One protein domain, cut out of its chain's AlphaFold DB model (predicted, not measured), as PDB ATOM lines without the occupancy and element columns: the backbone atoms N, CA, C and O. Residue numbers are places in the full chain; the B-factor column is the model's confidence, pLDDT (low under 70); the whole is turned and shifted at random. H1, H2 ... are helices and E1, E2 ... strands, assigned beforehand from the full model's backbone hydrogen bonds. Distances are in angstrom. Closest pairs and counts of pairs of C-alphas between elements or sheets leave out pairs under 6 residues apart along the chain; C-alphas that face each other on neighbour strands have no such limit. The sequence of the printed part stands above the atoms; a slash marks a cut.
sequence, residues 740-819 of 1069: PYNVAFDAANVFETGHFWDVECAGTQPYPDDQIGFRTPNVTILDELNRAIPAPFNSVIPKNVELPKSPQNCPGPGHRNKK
ATOM      1  N   PRO A 740     142.069 -29.084 226.794       89.75
ATOM      2  CA  PRO A 740     142.430 -28.148 225.739       89.75
ATOM      3  C   PRO A 740     142.659 -26.750 226.329       89.75
ATOM      4  O   PRO A 740     141.775 -26.160 226.962       89.75
ATOM      5  N   TYR A 741     143.852 -26.203 226.108       86.38
ATOM      6  CA  TYR A 741     144.196 -24.819 226.470       86.38
ATOM      7  C   TYR A 741     145.186 -24.146 225.510       86.38
ATOM      8  O   TYR A 741     145.294 -22.921 225.503       86.38
ATOM      9  N   ASN A 742     145.872 -24.918 224.664       81.62
ATOM     10  CA  ASN A 742     146.713 -24.410 223.588       81.62
ATOM     11  C   ASN A 742     146.450 -25.225 222.315       81.62
ATOM     12  O   ASN A 742     146.556 -26.450 222.312       81.62
ATOM     13  N   VAL A 743     146.116 -24.535 221.226       74.56
ATOM     14  CA  VAL A 743     145.804 -25.134 219.919       74.56
ATOM     15  C   VAL A 743     146.963 -25.937 219.318       74.56
ATOM     16  O   VAL A 743     146.718 -26.838 218.523       74.56
ATOM     17  N   ALA A 744     148.211 -25.662 219.707       72.25
ATOM     18  CA  ALA A 744     149.375 -26.414 219.243       72.25
ATOM     19  C   ALA A 744     149.395 -27.866 219.759       72.25
ATOM     20  O   ALA A 744     149.851 -28.757 219.041       72.25
ATOM     21  N   PHE A 745     148.860 -28.138 220.957       82.56
ATOM     22  CA  PHE A 745     148.844 -29.495 221.521       82.56
ATOM     23  C   PHE A 745     147.823 -30.420 220.840       82.56
ATOM     24  O   PHE A 745     148.016 -31.632 220.839       82.56
ATOM     25  N   ASP A 746     146.820 -29.878 220.143       81.81
ATOM     26  CA  ASP A 746     145.889 -30.678 219.331       81.81
ATOM     27  C   ASP A 746     146.634 -31.405 218.185       81.81
ATOM     28  O   ASP A 746     146.299 -32.527 217.813       81.81
ATOM     29  N   ALA A 747     147.733 -30.828 217.676       76.88
ATOM     30  CA  ALA A 747     148.604 -31.501 216.709       76.88
ATOM     31  C   ALA A 747     149.355 -32.700 217.323       76.88
ATOM     32  O   ALA A 747     149.503 -33.732 216.666       76.88
ATOM     33  N   ALA A 748     149.785 -32.597 218.588       83.12
ATOM     34  CA  ALA A 748     150.351 -33.727 219.327       83.12
ATOM     35  C   ALA A 748     149.286 -34.791 219.627       83.12
ATOM     36  O   ALA A 748     149.548 -35.984 219.472       83.12
ATOM     37  N   ASN A 749     148.059 -34.370 219.952       87.62
ATOM     38  CA  ASN A 749     146.931 -35.276 220.123       87.62
ATOM     39  C   ASN A 749     146.642 -36.059 218.834       87.62
ATOM     40  O   ASN A 749     146.509 -37.281 218.879       87.62
ATOM     41  N   VAL A 750     146.622 -35.403 217.670       83.69
ATOM     42  CA  VAL A 750     146.490 -36.079 216.366       83.69
ATOM     43  C   VAL A 750     147.626 -37.073 216.126       83.69
ATOM     44  O   VAL A 750     147.370 -38.166 215.623       83.69
ATOM     45  N   PHE A 751     148.864 -36.727 216.484       83.31
ATOM     46  CA  PHE A 751     150.020 -37.606 216.300       83.31
ATOM     47  C   PHE A 751     149.937 -38.892 217.143       83.31
ATOM     48  O   PHE A 751     150.186 -39.976 216.618       83.31
ATOM     49  N   GLU A 752     149.543 -38.800 218.417       86.44
ATOM     50  CA  GLU A 752     149.466 -39.970 219.309       86.44
ATOM     51  C   GLU A 752     148.160 -40.775 219.173       86.44
ATOM     52  O   GLU A 752     148.157 -42.005 219.275       86.44
ATOM     53  N   THR A 753     147.036 -40.107 218.905       87.19
ATOM     54  CA  THR A 753     145.702 -40.737 218.912       87.19
ATOM     55  C   THR A 753     145.154 -41.037 217.515       87.19
ATOM     56  O   THR A 753     144.299 -41.913 217.359       87.19
ATOM     57  N   GLY A 754     145.652 -40.339 216.488       83.75
ATOM     58  CA  GLY A 754     145.121 -40.348 215.124       83.75
ATOM     59  C   GLY A 754     143.954 -39.380 214.884       83.75
ATOM     60  O   GLY A 754     143.419 -39.365 213.776       83.75
ATOM     61  N   HIS A 755     143.537 -38.590 215.882       84.31
ATOM     62  CA  HIS A 755     142.391 -37.680 215.786       84.31
ATOM     63  C   HIS A 755     142.595 -36.372 216.589       84.31
ATOM     64  O   HIS A 755     143.371 -36.324 217.540       84.31
ATOM     65  N   PHE A 756     141.878 -35.301 216.231       85.69
ATOM     66  CA  PHE A 756     141.811 -34.066 217.039       85.69
ATOM     67  C   PHE A 756     140.977 -34.286 218.306       85.69
ATOM     68  O   PHE A 756     140.194 -35.238 218.360       85.69
ATOM     69  N   TRP A 757     141.082 -33.419 219.311       88.06
ATOM     70  CA  TRP A 757     140.216 -33.490 220.495       88.06
ATOM     71  C   TRP A 757     138.716 -33.496 220.125       88.06
ATOM     72  O   TRP A 757     138.239 -32.652 219.363       88.06
ATOM     73  N   ASP A 758     137.947 -34.429 220.698       90.00
ATOM     74  CA  ASP A 758     136.477 -34.415 220.623       90.00
ATOM     75  C   ASP A 758     135.963 -33.442 221.688       90.00
ATOM     76  O   ASP A 758     135.992 -33.743 222.883       90.00
ATOM     77  N   VAL A 759     135.552 -32.247 221.265       91.06
ATOM     78  CA  VAL A 759     135.159 -31.163 222.172       91.06
ATOM     79  C   VAL A 759     133.656 -30.902 222.165       91.06
ATOM     80  O   VAL A 759     132.974 -30.972 221.142       91.06
ATOM     81  N   GLU A 760     133.138 -30.527 223.327       91.31
ATOM     82  CA  GLU A 760     131.772 -30.057 223.527       91.31
ATOM     83  C   GLU A 760     131.759 -28.606 224.028       91.31
ATOM     84  O   GLU A 760     132.783 -28.039 224.414       91.31
ATOM     85  N   CYS A 761     130.584 -27.978 224.022       91.44
ATOM     86  CA  CYS A 761     130.440 -26.617 224.526       91.44
ATOM     87  C   CYS A 761     130.639 -26.555 226.042       91.44
ATOM     88  O   CYS A 761     129.903 -27.191 226.801       91.44
ATOM     89  N   ALA A 762     131.572 -25.710 226.471       91.06
ATOM     90  CA  ALA A 762     131.692 -25.285 227.856       91.06
ATOM     91  C   ALA A 762     130.464 -24.458 228.284       91.06
ATOM     92  O   ALA A 762     129.642 -24.060 227.452       91.06
ATOM     93  N   GLY A 763     130.308 -24.217 229.584       86.00
ATOM     94  CA  GLY A 763     129.168 -23.512 230.181       86.00
ATOM     95  C   GLY A 763     127.821 -24.219 229.990       86.00
ATOM     96  O   GLY A 763     126.765 -23.591 230.049       86.00
ATOM     97  N   THR A 764     127.836 -25.525 229.713       85.62
ATOM     98  CA  THR A 764     126.633 -26.351 229.526       85.62
ATOM     99  C   THR A 764     126.509 -27.415 230.610       85.62
ATOM    100  O   THR A 764     127.509 -27.864 231.180       85.62
ATOM    101  N   GLN A 765     125.271 -27.852 230.867       82.56
ATOM    102  CA  GLN A 765     124.966 -28.940 231.802       82.56
ATOM    103  C   GLN A 765     125.846 -30.182 231.534       82.56
ATOM    104  O   GLN A 765     126.052 -30.537 230.371       82.56
ATOM    105  N   PRO A 766     126.370 -30.852 232.578       85.69
ATOM    106  CA  PRO A 766     126.091 -30.632 234.002       85.69
ATOM    107  C   PRO A 766     126.922 -29.511 234.664       85.69
ATOM    108  O   PRO A 766     126.774 -29.288 235.862       85.69
ATOM    109  N   TYR A 767     127.762 -28.787 233.914       86.81
ATOM    110  CA  TYR A 767     128.689 -27.770 234.435       86.81
ATOM    111  C   TYR A 767     128.403 -26.372 233.832       86.81
ATOM    112  O   TYR A 767     129.169 -25.887 232.996       86.81
ATOM    113  N   PRO A 768     127.285 -25.710 234.201       82.75
ATOM    114  CA  PRO A 768     126.911 -24.408 233.635       82.75
ATOM    115  C   PRO A 768     127.914 -23.289 233.966       82.75
ATOM    116  O   PRO A 768     128.120 -22.396 233.151       82.75
ATOM    117  N   ASP A 769     128.580 -23.374 235.120       78.19
ATOM    118  CA  ASP A 769     129.508 -22.355 235.629       78.19
ATOM    119  C   ASP A 769     130.992 -22.719 235.404       78.19
ATOM    120  O   ASP A 769     131.872 -22.230 236.119       78.19
ATOM    121  N   ASP A 770     131.298 -23.596 234.433       80.88
ATOM    122  CA  ASP A 770     132.678 -24.048 234.182       80.88
ATOM    123  C   ASP A 770     133.620 -22.938 233.682       80.88
ATOM    124  O   ASP A 770     134.832 -23.121 233.766       80.88
ATOM    125  N   GLN A 771     133.058 -21.819 233.206       84.06
ATOM    126  CA  GLN A 771     133.679 -20.562 232.771       84.06
ATOM    127  C   GLN A 771     134.685 -20.611 231.608       84.06
ATOM    128  O   GLN A 771     135.067 -19.539 231.141       84.06
ATOM    129  N   ILE A 772     135.043 -21.789 231.084       89.19
ATOM    130  CA  ILE A 772     136.125 -21.981 230.096       89.19
ATOM    131  C   ILE A 772     135.911 -21.091 228.863       89.19
ATOM    132  O   ILE A 772     134.946 -21.271 228.124       89.19
ATOM    133  N   GLY A 773     136.828 -20.153 228.618       87.94
ATOM    134  CA  GLY A 773     136.822 -19.241 227.470       87.94
ATOM    135  C   GLY A 773     137.634 -19.723 226.264       87.94
ATOM    136  O   GLY A 773     137.416 -19.231 225.156       87.94
ATOM    137  N   PHE A 774     138.544 -20.685 226.448       87.88
ATOM    138  CA  PHE A 774     139.327 -21.268 225.352       87.88
ATOM    139  C   PHE A 774     138.424 -21.894 224.273       87.88
ATOM    140  O   PHE A 774     137.423 -22.540 224.580       87.88
ATOM    141  N   ARG A 775     138.782 -21.724 222.994       86.44
ATOM    142  CA  ARG A 775     138.061 -22.304 221.849       86.44
ATOM    143  C   ARG A 775     139.028 -22.942 220.868       86.44
ATOM    144  O   ARG A 775     139.885 -22.266 220.304       86.44
ATOM    145  N   THR A 776     138.818 -24.224 220.597       81.12
ATOM    146  CA  THR A 776     139.434 -24.909 219.458       81.12
ATOM    147  C   THR A 776     138.901 -24.329 218.134       81.12
ATOM    148  O   THR A 776     137.686 -24.137 217.986       81.12
ATOM    149  N   PRO A 777     139.774 -24.020 217.159       72.75
ATOM    150  CA  PRO A 777     139.361 -23.523 215.854       72.75
ATOM    151  C   PRO A 777     138.774 -24.641 214.978       72.75
ATOM    152  O   PRO A 777     139.123 -25.810 215.102       72.75
ATOM    153  N   ASN A 778     137.923 -24.259 214.021       64.19
ATOM    154  CA  ASN A 778     137.426 -25.144 212.951       64.19
ATOM    155  C   ASN A 778     138.310 -25.117 211.687       64.19
ATOM    156  O   ASN A 778     137.881 -25.518 210.608       64.19
ATOM    157  N   VAL A 779     139.536 -24.610 211.814       60.31
ATOM    158  CA  VAL A 779     140.574 -24.653 210.780       60.31
ATOM    159  C   VAL A 779     141.753 -25.442 211.319       60.31
ATOM    160  O   VAL A 779     142.077 -25.359 212.504       60.31
ATOM    161  N   THR A 780     142.392 -26.224 210.457       55.53
ATOM    162  CA  THR A 780     143.558 -27.013 210.826       55.53
ATOM    163  C   THR A 780     144.723 -26.101 211.173       55.53
ATOM    164  O   THR A 780     145.318 -25.484 210.293       55.53
ATOM    165  N   ILE A 781     145.158 -26.124 212.434       54.44
ATOM    166  CA  ILE A 781     146.512 -25.659 212.761       54.44
ATOM    167  C   ILE A 781     147.560 -26.502 212.018       54.44
ATOM    168  O   ILE A 781     148.626 -26.001 211.685       54.44
ATOM    169  N   LEU A 782     147.206 -27.735 211.623       51.19
ATOM    170  CA  LEU A 782     147.964 -28.546 210.671       51.19
ATOM    171  C   LEU A 782     148.113 -27.899 209.280       51.19
ATOM    172  O   LEU A 782     149.098 -28.185 208.623       51.19
ATOM    173  N   ASP A 783     147.219 -27.026 208.805       51.03
ATOM    174  CA  ASP A 783     147.375 -26.338 207.507       51.03
ATOM    175  C   ASP A 783     148.308 -25.125 207.602       51.03
ATOM    176  O   ASP A 783     148.860 -24.683 206.591       51.03
ATOM    177  N   GLU A 784     148.482 -24.566 208.799       48.00
ATOM    178  CA  GLU A 784     149.480 -23.531 209.074       48.00
ATOM    179  C   GLU A 784     150.837 -24.173 209.400       48.00
ATOM    180  O   GLU A 784     151.849 -23.787 208.821       48.00
ATOM    181  N   LEU A 785     150.854 -25.248 210.193       45.88
ATOM    182  CA  LEU A 785     152.036 -26.070 210.460       45.88
ATOM    183  C   LEU A 785     152.552 -26.770 209.192       45.88
ATOM    184  O   LEU A 785     153.732 -26.661 208.908       45.88
ATOM    185  N   ASN A 786     151.721 -27.372 208.334       48.19
ATOM    186  CA  ASN A 786     152.177 -27.939 207.047       48.19
ATOM    187  C   ASN A 786     152.675 -26.866 206.048       48.19
ATOM    188  O   ASN A 786     153.261 -27.211 205.018       48.19
ATOM    189  N   ARG A 787     152.427 -25.572 206.316       47.16
ATOM    190  CA  ARG A 787     152.996 -24.429 205.573       47.16
ATOM    191  C   ARG A 787     154.256 -23.851 206.226       47.16
ATOM    192  O   ARG A 787     155.067 -23.270 205.511       47.16
ATOM    193  N   ALA A 788     154.407 -23.978 207.546       41.53
ATOM    194  CA  ALA A 788     155.515 -23.421 208.326       41.53
ATOM    195  C   ALA A 788     156.633 -24.437 208.625       41.53
ATOM    196  O   ALA A 788     157.803 -24.067 208.685       41.53
ATOM    197  N   ILE A 789     156.295 -25.718 208.787       47.03
ATOM    198  CA  ILE A 789     157.253 -26.802 208.983       47.03
ATOM    199  C   ILE A 789     157.832 -27.199 207.608       47.03
ATOM    200  O   ILE A 789     157.076 -27.440 206.663       47.03
ATOM    201  N   PRO A 790     159.166 -27.303 207.458       46.72
ATOM    202  CA  PRO A 790     159.786 -27.716 206.204       46.72
ATOM    203  C   PRO A 790     159.308 -29.085 205.695       46.72
ATOM    204  O   PRO A 790     159.155 -30.038 206.461       46.72
ATOM    205  N   ALA A 791     159.204 -29.209 204.368       44.50
ATOM    206  CA  ALA A 791     158.750 -30.399 203.639       44.50
ATOM    207  C   ALA A 791     159.190 -31.796 204.162       44.50
ATOM    208  O   ALA A 791     158.350 -32.697 204.089       44.50
ATOM    209  N   PRO A 792     160.415 -32.043 204.689       46.06
ATOM    210  CA  PRO A 792     160.755 -33.336 205.305       46.06
ATOM    211  C   PRO A 792     159.792 -33.818 206.412       46.06
ATOM    212  O   PRO A 792     159.598 -35.027 206.548       46.06
ATOM    213  N   PHE A 793     159.136 -32.918 207.155       51.19
ATOM    214  CA  PHE A 793     158.235 -33.280 208.264       51.19
ATOM    215  C   PHE A 793     156.773 -33.481 207.874       51.19
ATOM    216  O   PHE A 793     156.019 -34.046 208.665       51.19
ATOM    217  N   ASN A 794     156.384 -33.165 206.633       50.31
ATOM    218  CA  ASN A 794     155.063 -33.504 206.072       50.31
ATOM    219  C   ASN A 794     154.839 -35.035 205.944       50.31
ATOM    220  O   ASN A 794     153.934 -35.485 205.239       50.31
ATOM    221  N   SER A 795     155.706 -35.846 206.553       52.53
ATOM    222  CA  SER A 795     155.649 -37.299 206.692       52.53
ATOM    223  C   SER A 795     155.303 -37.763 208.118       52.53
ATOM    224  O   SER A 795     154.804 -38.873 208.266       52.53
ATOM    225  N   VAL A 796     155.549 -36.932 209.143       56.81
ATOM    226  CA  VAL A 796     155.389 -37.278 210.571       56.81
ATOM    227  C   VAL A 796     153.943 -37.079 211.031       56.81
ATOM    228  O   VAL A 796     153.425 -37.865 211.817       56.81
ATOM    229  N   ILE A 797     153.270 -36.055 210.504       58.44
ATOM    230  CA  ILE A 797     151.859 -35.780 210.787       58.44
ATOM    231  C   ILE A 797     150.984 -36.686 209.896       58.44
ATOM    232  O   ILE A 797     151.206 -36.724 208.678       58.44
ATOM    233  N   PRO A 798     149.988 -37.410 210.451       60.53
ATOM    234  CA  PRO A 798     149.116 -38.275 209.663       60.53
ATOM    235  C   PRO A 798     148.404 -37.517 208.531       60.53
ATOM    236  O   PRO A 798     147.868 -36.426 208.718       60.53
ATOM    237  N   LYS A 799     148.380 -38.111 207.334       56.84
ATOM    238  CA  LYS A 799     147.675 -37.557 206.168       56.84
ATOM    239  C   LYS A 799     146.231 -38.048 206.150       56.84
ATOM    240  O   LYS A 799     145.980 -39.211 206.450       56.84
ATOM    241  N   ASN A 800     145.311 -37.186 205.715       63.69
ATOM    242  CA  ASN A 800     143.867 -37.456 205.634       63.69
ATOM    243  C   ASN A 800     143.171 -37.655 207.000       63.69
ATOM    244  O   ASN A 800     142.248 -38.461 207.109       63.69
ATOM    245  N   VAL A 801     143.591 -36.919 208.034       67.12
ATOM    246  CA  VAL A 801     142.844 -36.835 209.304       67.12
ATOM    247  C   VAL A 801     141.555 -36.044 209.077       67.12
ATOM    248  O   VAL A 801     141.559 -35.032 208.373       67.12
ATOM    249  N   GLU A 802     140.449 -36.497 209.664       69.44
ATOM    250  CA  GLU A 802     139.192 -35.748 209.634       69.44
ATOM    251  C   GLU A 802     139.339 -34.434 210.423       69.44
ATOM    252  O   GLU A 802     139.865 -34.437 211.532       69.44
ATOM    253  N   LEU A 803     138.899 -33.310 209.845       66.81
ATOM    254  CA  LEU A 803     139.027 -31.980 210.457       66.81
ATOM    255  C   LEU A 803     138.332 -31.908 211.835       66.81
ATOM    256  O   LEU A 803     137.295 -32.556 212.018       66.81
ATOM    257  N   PRO A 804     138.836 -31.088 212.783       70.31
ATOM    258  CA  PRO A 804     138.226 -30.947 214.102       70.31
ATOM    259  C   PRO A 804     136.779 -30.456 213.983       70.31
ATOM    260  O   PRO A 804     136.500 -29.416 213.384       70.31
ATOM    261  N   LYS A 805     135.842 -31.202 214.576       69.12
ATOM    262  CA  LYS A 805     134.401 -30.899 214.572       69.12
ATOM    263  C   LYS A 805     134.018 -30.038 215.778       69.12
ATOM    264  O   LYS A 805     133.176 -30.432 216.582       69.12
ATOM    265  N   SER A 806     134.634 -28.864 215.921       76.94
ATOM    266  CA  SER A 806     134.364 -27.987 217.066       76.94
ATOM    267  C   SER A 806     132.966 -27.348 216.945       76.94
ATOM    268  O   SER A 806     132.656 -26.753 215.903       76.94
ATOM    269  N   PRO A 807     132.104 -27.416 217.979       82.00
ATOM    270  CA  PRO A 807     130.756 -26.854 217.913       82.00
ATOM    271  C   PRO A 807     130.762 -25.344 217.618       82.00
ATOM    272  O   PRO A 807     131.350 -24.555 218.348       82.00
ATOM    273  N   GLN A 808     130.081 -24.918 216.550       73.94
ATOM    274  CA  GLN A 808     130.107 -23.511 216.117       73.94
ATOM    275  C   GLN A 808     129.240 -22.580 216.980       73.94
ATOM    276  O   GLN A 808     129.582 -21.416 217.165       73.94
ATOM    277  N   ASN A 809     128.137 -23.095 217.533       79.88
ATOM    278  CA  ASN A 809     127.116 -22.306 218.229       79.88
ATOM    279  C   ASN A 809     127.029 -22.702 219.710       79.88
ATOM    280  O   ASN A 809     126.029 -23.272 220.148       79.88
ATOM    281  N   CYS A 810     128.083 -22.434 220.484       80.75
ATOM    282  CA  CYS A 810     128.055 -22.687 221.925       80.75
ATOM    283  C   CYS A 810     127.342 -21.568 222.697       80.75
ATOM    284  O   CYS A 810     127.705 -20.406 222.514       80.75
ATOM    285  N   PRO A 811     126.392 -21.899 223.595       71.94
ATOM    286  CA  PRO A 811     125.771 -20.913 224.479       71.94
ATOM    287  C   PRO A 811     126.716 -20.456 225.603       71.94
ATOM    288  O   PRO A 811     126.550 -19.356 226.118       71.94
ATOM    289  N   GLY A 812     127.697 -21.286 225.978       70.44
ATOM    290  CA  GLY A 812     128.747 -20.933 226.932       70.44
ATOM    291  C   GLY A 812     130.028 -20.389 226.278       70.44
ATOM    292  O   GLY A 812     130.145 -20.353 225.045       70.44
ATOM    293  N   PRO A 813     130.993 -19.937 227.103       81.00
ATOM    294  CA  PRO A 813     132.087 -19.070 226.663       81.00
ATOM    295  C   PRO A 813     133.122 -19.737 225.745       81.00
ATOM    296  O   PRO A 813     133.693 -19.035 224.907       81.00
ATOM    297  N   GLY A 814     133.291 -21.059 225.807       89.94
ATOM    298  CA  GLY A 814     134.339 -21.789 225.090       89.94
ATOM    299  C   GLY A 814     134.023 -23.266 224.841       89.94
ATOM    300  O   GLY A 814     132.857 -23.672 224.820       89.94
ATOM    301  N   HIS A 815     135.062 -24.067 224.611       90.12
ATOM    302  CA  HIS A 815     134.997 -25.509 224.356       90.12
ATOM    303  C   HIS A 815     135.753 -26.274 225.450       90.12
ATOM    304  O   HIS A 815     136.767 -25.793 225.953       90.12
ATOM    305  N   ARG A 816     135.278 -27.477 225.780       91.94
ATOM    306  CA  ARG A 816     135.920 -28.411 226.717       91.94
ATOM    307  C   ARG A 816     136.017 -29.806 226.104       91.94
ATOM    308  O   ARG A 816     135.181 -30.157 225.270       91.94
ATOM    309  N   ASN A 817     136.998 -30.609 226.497       94.00
ATOM    310  CA  ASN A 817     137.122 -31.988 226.036       94.00
ATOM    311  C   ASN A 817     135.956 -32.832 226.575       94.00
ATOM    312  O   ASN A 817     135.588 -32.793 227.751       94.00
ATOM    313  N   LYS A 818     135.344 -33.597 225.677       93.38
ATOM    314  CA  LYS A 818     134.206 -34.467 225.961       93.38
ATOM    315  C   LYS A 818     134.628 -35.779 226.626       93.38
ATOM    316  O   LYS A 818     133.802 -36.416 227.284       93.38
ATOM    317  N   LYS A 819     135.895 -36.188 226.492       94.00
ATOM    318  CA  LYS A 819     136.454 -37.358 227.179       94.00
ATOM    319  C   LYS A 819     136.689 -37.061 228.661       94.00
ATOM    320  O   LYS A 819     137.347 -36.082 229.009       94.00
TER     321      LYS A 819
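What this domain is: This is residues 740 to 819 of the 1069 residues of an uncharacterized protein of Nitrospirae bacterium (UniProt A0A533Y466). Little regular structure: a rod mostly of loops, with a small antiparallel strand pair, E1 with E2, in one half and helices H1 and H2 packed crosswise in the other, where residues 787 to 792 stick out. The printed part has 80 residues, and the named elements, in the order H1, E1, H2, E2, hold only 25 of them; the class is mixed, helices and strands. It is only just compact, close to loose, with a radius of gyration of the C-alphas of 13.9 A and spans of 45 by 20 by 17 A.

How they stand to each other: Look first at E1, residues 759 to 761, and E2, residues 815 to 817, antiparallel at 137 degrees; N 760 and O 816, 2.8 A apart, are within hydrogen-bond range. H1, residues 743 to 753, and H2, residues 781 to 788, touch, about perpendicular at 80 degrees; their closest C-alphas, of Ala 747 and Leu 782, are 6.8 A apart. O i to N i+4 pairs within hydrogen-bond range are 5 of 7 in H1 and 3 of 4 in H2.

Where its parts are: Find C-alpha 743 at (145.804, -25.134, 219.919); H1 runs 15.6 A from there. H2 spans 10.3 A, E1 and E2 7.0 A each, and E2 ends at C-alpha 817, (137.122, -31.988, 226.036).

The domain as a whole: The printed part has no cut; its farthest C-alphas, of Pro 766 and Pro 792, are 45.1 A apart. The links E1 to H2 and H2 to E2 are long. Residues 778 to 803 and 805 have pLDDT under 70.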